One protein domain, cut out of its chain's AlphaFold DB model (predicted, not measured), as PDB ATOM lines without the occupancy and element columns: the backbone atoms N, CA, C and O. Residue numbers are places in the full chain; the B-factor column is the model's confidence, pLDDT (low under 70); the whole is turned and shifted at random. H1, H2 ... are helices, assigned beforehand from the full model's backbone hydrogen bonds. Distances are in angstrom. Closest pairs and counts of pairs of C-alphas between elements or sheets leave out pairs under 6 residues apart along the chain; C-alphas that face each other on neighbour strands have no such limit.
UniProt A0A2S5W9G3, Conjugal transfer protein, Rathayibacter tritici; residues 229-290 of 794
ATOM      1  N   VAL A 229     189.765 110.521 110.012       81.69
ATOM      2  CA  VAL A 229     190.992 109.765 109.690       81.69
ATOM      3  C   VAL A 229     191.058 109.446 108.195       81.69
ATOM      4  O   VAL A 229     192.066 109.755 107.558       81.69
ATOM      5  N   ALA A 230     189.987 108.899 107.616       83.38
ATOM      6  CA  ALA A 230     189.891 108.561 106.200       83.38
ATOM      7  C   ALA A 230     190.097 109.781 105.289       83.38
ATOM      8  O   ALA A 230     190.816 109.685 104.293       83.38
ATOM      9  N   VAL A 231     189.536 110.942 105.643       81.19
ATOM     10  CA  VAL A 231     189.721 112.182 104.877       81.19
ATOM     11  C   VAL A 231     191.123 112.751 105.074       81.19
ATOM     12  O   VAL A 231     191.772 113.064 104.081       81.19
ATOM     13  N   ALA A 232     191.632 112.859 106.304       78.69
ATOM     14  CA  ALA A 232     192.944 113.452 106.569       78.69
ATOM     15  C   ALA A 232     194.089 112.612 105.972       78.69
ATOM     16  O   ALA A 232     194.899 113.124 105.199       78.69
ATOM     17  N   TRP A 233     194.125 111.306 106.253       77.88
ATOM     18  CA  TRP A 233     195.149 110.407 105.704       77.88
ATOM     19  C   TRP A 233     194.941 110.149 104.212       77.88
ATOM     20  O   TRP A 233     195.915 110.091 103.463       77.88
ATOM     21  N   GLY A 234     193.690 110.051 103.752       78.88
ATOM     22  CA  GLY A 234     193.379 109.916 102.331       78.88
ATOM     23  C   GLY A 234     193.835 111.127 101.518       78.88
ATOM     24  O   GLY A 234     194.359 110.952 100.422       78.88
ATOM     25  N   SER A 235     193.688 112.336 102.063       78.88
ATOM     26  CA  SER A 235     194.135 113.598 101.456       78.88
ATOM     27  C   SER A 235     195.658 113.637 101.314       78.88
ATOM     28  O   SER A 235     196.160 113.811 100.204       78.88
ATOM     29  N   VAL A 236     196.390 113.337 102.397       78.56
ATOM     30  CA  VAL A 236     197.863 113.228 102.395       78.56
ATOM     31  C   VAL A 236     198.359 112.175 101.395       78.56
ATOM     32  O   VAL A 236     199.312 112.428 100.667       78.56
ATOM     33  N   LEU A 237     197.700 111.014 101.314       77.38
ATOM     34  CA  LEU A 237     198.073 109.934 100.388       77.38
ATOM     35  C   LEU A 237     197.667 110.191  98.928       77.38
ATOM     36  O   LEU A 237     198.269 109.605  98.031       77.38
ATOM     37  N   SER A 238     196.662 111.034  98.678       76.62
ATOM     38  CA  SER A 238     196.194 111.365  97.321       76.62
ATOM     39  C   SER A 238     196.811 112.657  96.766       76.62
ATOM     40  O   SER A 238     196.653 112.928  95.581       76.62
ATOM     41  N   GLY A 239     197.474 113.468  97.601       71.00
ATOM     42  CA  GLY A 239     197.980 114.794  97.221       71.00
ATOM     43  C   GLY A 239     196.882 115.855  97.053       71.00
ATOM     44  O   GLY A 239     197.035 116.774  96.253       71.00
ATOM     45  N   VAL A 240     195.763 115.715  97.768       67.88
ATOM     46  CA  VAL A 240     194.552 116.548  97.623       67.88
ATOM     47  C   VAL A 240     194.242 117.254  98.949       67.88
ATOM     48  O   VAL A 240     194.600 116.736  99.999       67.88
ATOM     49  N   ASN A 241     193.565 118.410  98.917       69.25
ATOM     50  CA  ASN A 241     193.218 119.245 100.083       69.25
ATOM     51  C   ASN A 241     194.454 119.736 100.887       69.25
ATOM     52  O   ASN A 241     194.708 119.242 101.986       69.25
ATOM     53  N   PRO A 242     195.235 120.711 100.373       63.50
ATOM     54  CA  PRO A 242     196.450 121.189 101.045       63.50
ATOM     55  C   PRO A 242     196.188 121.937 102.367       63.50
ATOM     56  O   PRO A 242     197.029 121.896 103.262       63.50
ATOM     57  N   GLU A 243     195.024 122.579 102.522       66.25
ATOM     58  CA  GLU A 243     194.617 123.286 103.746       66.25
ATOM     59  C   GLU A 243     193.491 122.529 104.469       66.25
ATOM     60  O   GLU A 243     192.314 122.873 104.382       66.25
ATOM     61  N   LEU A 244     193.842 121.451 105.178       67.62
ATOM     62  CA  LEU A 244     192.889 120.669 105.975       67.62
ATOM     63  C   LEU A 244     192.530 121.375 107.300       67.62
ATOM     64  O   LEU A 244     193.422 121.612 108.121       67.62
ATOM     65  N   PRO A 245     191.238 121.633 107.591       68.06
ATOM     66  CA  PRO A 245     190.814 122.144 108.891       68.06
ATOM     67  C   PRO A 245     191.147 121.169 110.030       68.06
ATOM     68  O   PRO A 245     190.801 119.991 109.985       68.06
ATOM     69  N   ALA A 246     191.760 121.665 111.107       64.44
ATOM     70  CA  ALA A 246     192.223 120.820 112.214       64.44
ATOM     71  C   ALA A 246     191.099 120.176 113.063       64.44
ATOM     72  O   ALA A 246     191.385 119.315 113.895       64.44
ATOM     73  N   SER A 247     189.832 120.579 112.895       71.50
ATOM     74  CA  SER A 247     188.696 120.058 113.668       71.50
ATOM     75  C   SER A 247     187.849 119.049 112.863       71.50
ATOM     76  O   SER A 247     187.456 119.336 111.730       71.50
ATOM     77  N   PRO A 248     187.468 117.891 113.449       68.88
ATOM     78  CA  PRO A 248     186.637 116.895 112.763       68.88
ATOM     79  C   PRO A 248     185.290 117.422 112.255       68.88
ATOM     80  O   PRO A 248     184.829 117.014 111.193       68.88
ATOM     81  N   VAL A 249     184.674 118.360 112.981       72.44
ATOM     82  CA  VAL A 249     183.379 118.954 112.605       72.44
ATOM     83  C   VAL A 249     183.502 119.813 111.342       72.44
ATOM     84  O   VAL A 249     182.638 119.734 110.473       72.44
ATOM     85  N   ASN A 250     184.588 120.579 111.190       74.19
ATOM     86  CA  ASN A 250     184.762 121.455 110.029       74.19
ATOM     87  C   ASN A 250     185.116 120.665 108.761       74.19
ATOM     88  O   ASN A 250     184.782 121.112 107.672       74.19
ATOM     89  N   ILE A 251     185.725 119.480 108.881       74.31
ATOM     90  CA  ILE A 251     185.922 118.571 107.739       74.31
ATOM     91  C   ILE A 251     184.593 117.951 107.275       74.31
ATOM     92  O   ILE A 251     184.369 117.830 106.074       74.31
ATOM     93  N   VAL A 252     183.675 117.626 108.196       71.44
ATOM     94  CA  VAL A 252     182.312 117.177 107.838       71.44
ATOM     95  C   VAL A 252     181.523 118.293 107.150       71.44
ATOM     96  O   VAL A 252     180.872 118.039 106.140       71.44
ATOM     97  N   LEU A 253     181.594 119.524 107.667       73.62
ATOM     98  CA  LEU A 253     180.945 120.686 107.048       73.62
ATOM     99  C   LEU A 253     181.569 121.022 105.686       73.62
ATOM    100  O   LEU A 253     180.839 121.162 104.715       73.62
ATOM    101  N   GLY A 254     182.899 121.026 105.569       71.62
ATOM    102  CA  GLY A 254     183.588 121.302 104.307       71.62
ATOM    103  C   GLY A 254     183.326 120.269 103.206       71.62
ATOM    104  O   GLY A 254     183.303 120.623 102.030       71.62
ATOM    105  N   LEU A 255     183.046 119.010 103.563       76.12
ATOM    106  CA  LEU A 255     182.566 117.988 102.621       76.12
ATOM    107  C   LEU A 255     181.124 118.230 102.140       76.12
ATOM    108  O   LEU A 255     180.773 117.800 101.044       76.12
ATOM    109  N   LEU A 256     180.286 118.894 102.943       75.31
ATOM    110  CA  LEU A 256     178.907 119.259 102.586       75.31
ATOM    111  C   LEU A 256     178.841 120.587 101.813       75.31
ATOM    112  O   LEU A 256     178.001 120.744 100.933       75.31
ATOM    113  N   GLU A 257     179.736 121.521 102.129       76.75
ATOM    114  CA  GLU A 257     179.887 122.830 101.477       76.75
ATOM    115  C   GLU A 257     180.750 122.767 100.201       76.75
ATOM    116  O   GLU A 257     180.804 123.731  99.442       76.75
ATOM    117  N   GLY A 258     181.424 121.638  99.948       69.25
ATOM    118  CA  GLY A 258     182.274 121.411  98.773       69.25
ATOM    119  C   GLY A 258     183.677 122.030  98.851       69.25
ATOM    120  O   GLY A 258     184.426 121.948  97.880       69.25
ATOM    121  N   SER A 259     184.051 122.624  99.987       73.06
ATOM    122  CA  SER A 259     185.381 123.204 100.232       73.06
ATOM    123  C   SER A 259     186.459 122.161 100.559       73.06
ATOM    124  O   SER A 259     187.646 122.437 100.405       73.06
ATOM    125  N   VAL A 260     186.062 120.946 100.955       74.38
ATOM    126  CA  VAL A 260     186.941 119.772 101.084       74.38
ATOM    127  C   VAL A 260     186.479 118.715 100.085       74.38
ATOM    128  O   VAL A 260     185.329 118.283 100.115       74.38
ATOM    129  N   SER A 261     187.377 118.271  99.208       77.06
ATOM    130  CA  SER A 261     187.080 117.232  98.214       77.06
ATOM    131  C   SER A 261     187.358 115.829  98.768       77.06
ATOM    132  O   SER A 261     188.307 115.633  99.528       77.06
ATOM    133  N   TRP A 262     186.541 114.830  98.416       79.25
ATOM    134  CA  TRP A 262     186.729 113.468  98.932       79.25
ATOM    135  C   TRP A 262     187.931 112.771  98.259       79.25
ATOM    136  O   TRP A 262     187.902 112.553  97.045       79.25
ATOM    137  N   PRO A 263     188.980 112.379  99.010       82.62
ATOM    138  CA  PRO A 263     190.173 111.777  98.423       82.62
ATOM    139  C   PRO A 263     189.931 110.307  98.026       82.62
ATOM    140  O   PRO A 263     189.430 109.535  98.851       82.62
ATOM    141  N   PRO A 264     190.357 109.845  96.831       78.62
ATOM    142  CA  PRO A 264     190.174 108.452  96.406       78.62
ATOM    143  C   PRO A 264     190.763 107.413  97.374       78.62
ATOM    144  O   PRO A 264     190.140 106.377  97.620       78.62
ATOM    145  N   ALA A 265     191.916 107.701  97.991       80.94
ATOM    146  CA  ALA A 265     192.506 106.832  99.012       80.94
ATOM    147  C   ALA A 265     191.675 106.772 100.313       80.94
ATOM    148  O   ALA A 265     191.706 105.761 101.014       80.94
ATOM    149  N   GLY A 266     190.881 107.808 100.615       80.31
ATOM    150  CA  GLY A 266     189.984 107.839 101.774       80.31
ATOM    151  C   GLY A 266     188.905 106.760 101.715       80.31
ATOM    152  O   GLY A 266     188.591 106.148 102.733       80.31
ATOM    153  N   THR A 267     188.416 106.423 100.517       80.69
ATOM    154  CA  THR A 267     187.486 105.300 100.310       80.69
ATOM    155  C   THR A 267     188.102 103.966 100.746       80.69
ATOM    156  O   THR A 267     187.437 103.164 101.400       80.69
ATOM    157  N   LEU A 268     189.381 103.730 100.433       81.94
ATOM    158  CA  LEU A 268     190.089 102.503 100.818       81.94
ATOM    159  C   LEU A 268     190.338 102.440 102.331       81.94
ATOM    160  O   LEU A 268     190.163 101.380 102.931       81.94
ATOM    161  N   ILE A 269     190.684 103.573 102.955       83.69
ATOM    162  CA  ILE A 269     190.853 103.671 104.412       83.69
ATOM    163  C   ILE A 269     189.523 103.388 105.118       83.69
ATOM    164  O   ILE A 269     189.474 102.521 105.983       83.69
ATOM    165  N   MET A 270     188.433 104.035 104.699       82.75
ATOM    166  CA  MET A 270     187.101 103.860 105.287       82.75
ATOM    167  C   MET A 270     186.584 102.415 105.148       82.75
ATOM    168  O   MET A 270     186.005 101.869 106.087       82.75
ATOM    169  N   VAL A 271     186.842 101.746 104.015       84.38
ATOM    170  CA  VAL A 271     186.565 100.304 103.856       84.38
ATOM    171  C   VAL A 271     187.420  99.468 104.817       84.38
ATOM    172  O   VAL A 271     186.899  98.553 105.456       84.38
ATOM    173  N   GLY A 272     188.705  99.797 104.975       85.94
ATOM    174  CA  GLY A 272     189.599  99.157 105.944       85.94
ATOM    175  C   GLY A 272     189.130  99.312 107.396       85.94
ATOM    176  O   GLY A 272     189.117  98.333 108.141       85.94
ATOM    177  N   GLU A 273     188.678 100.505 107.787       83.56
ATOM    178  CA  GLU A 273     188.119 100.793 109.113       83.56
ATOM    179  C   GLU A 273     186.827 100.016 109.381       83.56
ATOM    180  O   GLU A 273     186.681  99.419 110.450       83.56
ATOM    181  N   VAL A 274     185.909  99.959 108.410       83.88
ATOM    182  CA  VAL A 274     184.674  99.166 108.522       83.88
ATOM    183  C   VAL A 274     184.998  97.677 108.660       83.88
ATOM    184  O   VAL A 274     184.463  97.019 109.553       83.88
ATOM    185  N   LEU A 275     185.919  97.142 107.851       86.50
ATOM    186  CA  LEU A 275     186.350  95.743 107.948       86.50
ATOM    187  C   LEU A 275     187.044  95.444 109.287       86.50
ATOM    188  O   LEU A 275     186.751  94.417 109.905       86.50
ATOM    189  N   ALA A 276     187.898  96.342 109.782       84.81
ATOM    190  CA  ALA A 276     188.532  96.221 111.093       84.81
ATOM    191  C   ALA A 276     187.505  96.287 112.237       84.81
ATOM    192  O   ALA A 276     187.552  95.469 113.158       84.81
ATOM    193  N   GLY A 277     186.528  97.195 112.160       83.62
ATOM    194  CA  GLY A 277     185.417  97.301 113.105       83.62
ATOM    195  C   GLY A 277     184.544  96.044 113.125       83.62
ATOM    196  O   GLY A 277     184.237  95.519 114.197       83.62
ATOM    197  N   CYS A 278     184.215  95.493 111.953       84.50
ATOM    198  CA  CYS A 278     183.525  94.211 111.821       84.50
ATOM    199  C   CYS A 278     184.351  93.046 112.387       84.50
ATOM    200  O   CYS A 278     183.799  92.215 113.106       84.50
ATOM    201  N   ALA A 279     185.663  92.997 112.134       82.94
ATOM    202  CA  ALA A 279     186.552  91.964 112.663       82.94
ATOM    203  C   ALA A 279     186.679  92.034 114.196       82.94
ATOM    204  O   ALA A 279     186.549  91.013 114.871       82.94
ATOM    205  N   VAL A 280     186.848  93.231 114.767       83.75
ATOM    206  CA  VAL A 280     186.866  93.454 116.224       83.75
ATOM    207  C   VAL A 280     185.507  93.125 116.844       83.75
ATOM    208  O   VAL A 280     185.454  92.462 117.880       83.75
ATOM    209  N   GLY A 281     184.400  93.504 116.200       79.88
ATOM    210  CA  GLY A 281     183.047  93.136 116.617       79.88
ATOM    211  C   GLY A 281     182.841  91.619 116.637       79.88
ATOM    212  O   GLY A 281     182.438  91.066 117.663       79.88
ATOM    213  N   ALA A 282     183.194  90.930 115.551       79.44
ATOM    214  CA  ALA A 282     183.134  89.474 115.441       79.44
ATOM    215  C   ALA A 282     184.040  88.777 116.471       79.44
ATOM    216  O   ALA A 282     183.616  87.808 117.095       79.44
ATOM    217  N   PHE A 283     185.244  89.299 116.721       77.62
ATOM    218  CA  PHE A 283     186.170  88.783 117.731       77.62
ATOM    219  C   PHE A 283     185.643  88.981 119.162       77.62
ATOM    220  O   PHE A 283     185.696  88.059 119.973       77.62
ATOM    221  N   ILE A 284     185.052  90.139 119.478       75.88
ATOM    222  CA  ILE A 284     184.404  90.408 120.774       75.88
ATOM    223  C   ILE A 284     183.166  89.522 120.975       75.88
ATOM    224  O   ILE A 284     182.920  89.063 122.095       75.88
ATOM    225  N   VAL A 285     182.393  89.262 119.915       72.44
ATOM    226  CA  VAL A 285     181.295  88.288 119.938       72.44
ATOM    227  C   VAL A 285     181.853  86.888 120.183       72.44
ATOM    228  O   VAL A 285     181.446  86.263 121.153       72.44
ATOM    229  N   TRP A 286     182.839  86.433 119.410       71.12
ATOM    230  CA  TRP A 286     183.481  85.117 119.534       71.12
ATOM    231  C   TRP A 286     184.122  84.875 120.912       71.12
ATOM    232  O   TRP A 286     183.964  83.801 121.490       71.12
ATOM    233  N   LEU A 287     184.750  85.887 121.520       66.94
ATOM    234  CA  LEU A 287     185.250  85.823 122.900       66.94
ATOM    235  C   LEU A 287     184.131  85.674 123.951       66.94
ATOM    236  O   LEU A 287     184.391  85.205 125.061       66.94
ATOM    237  N   ARG A 288     182.892  86.068 123.626       61.75
ATOM    238  CA  ARG A 288     181.706  85.972 124.499       61.75
ATOM    239  C   ARG A 288     180.814  84.763 124.195       61.75
ATOM    240  O   ARG A 288     180.157  84.277 125.111       61.75
ATOM    241  N   THR A 289     180.799  84.273 122.956       58.22
ATOM    242  CA  THR A 289     180.031  83.101 122.491       58.22
ATOM    243  C   THR A 289     180.879  81.833 122.358       58.22
ATOM    244  O   THR A 289     180.347  80.770 122.038       58.22
ATOM    245  N   GLY A 290     182.188  81.923 122.617       54.12
ATOM    246  CA  GLY A 290     183.138  80.818 122.513       54.12
ATOM    247  C   GLY A 290     182.715  79.577 123.315       54.12
ATOM    248  O   GLY A 290     182.065  79.697 124.355       54.12
TER     249      GLY A 290
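This is residues 229 to 290 of the 794 residues of the protein "Conjugal transfer protein" of Rathayibacter tritici (UniProt A0A2S5W9G3). A small compact head, made of the short helices H1 and H2, their links and the first part of the long helix H3, has one long arm: residues 274 to 290, of which 274 to 289 belong to H3, stick out from it. H1 packs on the first part of H3, while H2 sits near H1 in the head. The printed part has 62 residues with three named helices, in the order H1, H2, H3, and no named strand; the class is all helix. The whole is loose, with a radius of gyration of the C-alphas of 15.2 A and spans of 48 by 21 by 16 A, the arm making the length.

H1 is residues 229 to 238, beginning at C-alpha 229 (190.992, 109.765, 109.690). H2 is residues 248 to 257. H3 is residues 264 to 289 and measures 37.8 A from C-alpha 264 (190.174, 108.452, 96.406) to C-alpha 289 (180.031, 83.101, 122.491).

H1 touches H3, with residues 264 to 270 of H3 alone. Their closest C-alphas, those of Gly 234 and Gly 266, are 4.0 A apart. The two run opposite ways at a steep tilt of 38 degrees. H1 and H2 are close but not clearly touching; their closest C-alphas, those of Val 231 and Ile 251, are 8.0 A apart. They run the same way at a steep tilt of 64 degrees. H2 and H3 are apart. Each O i to N i+4 pair is within hydrogen-bond range in H1 and H2, and 21 of 22 are in H3.

The C-alphas of Ser 259 and Gly 290, the two farthest apart, are 47.9 A apart. Without the residues that stand free, the body spans 24 by 19 by 17 A. The printed part has no cut, and both links are short. The mean pLDDT of the printed part is 75.9; residues 240 to 246, 248, 258 and 287 to 290 are under 70.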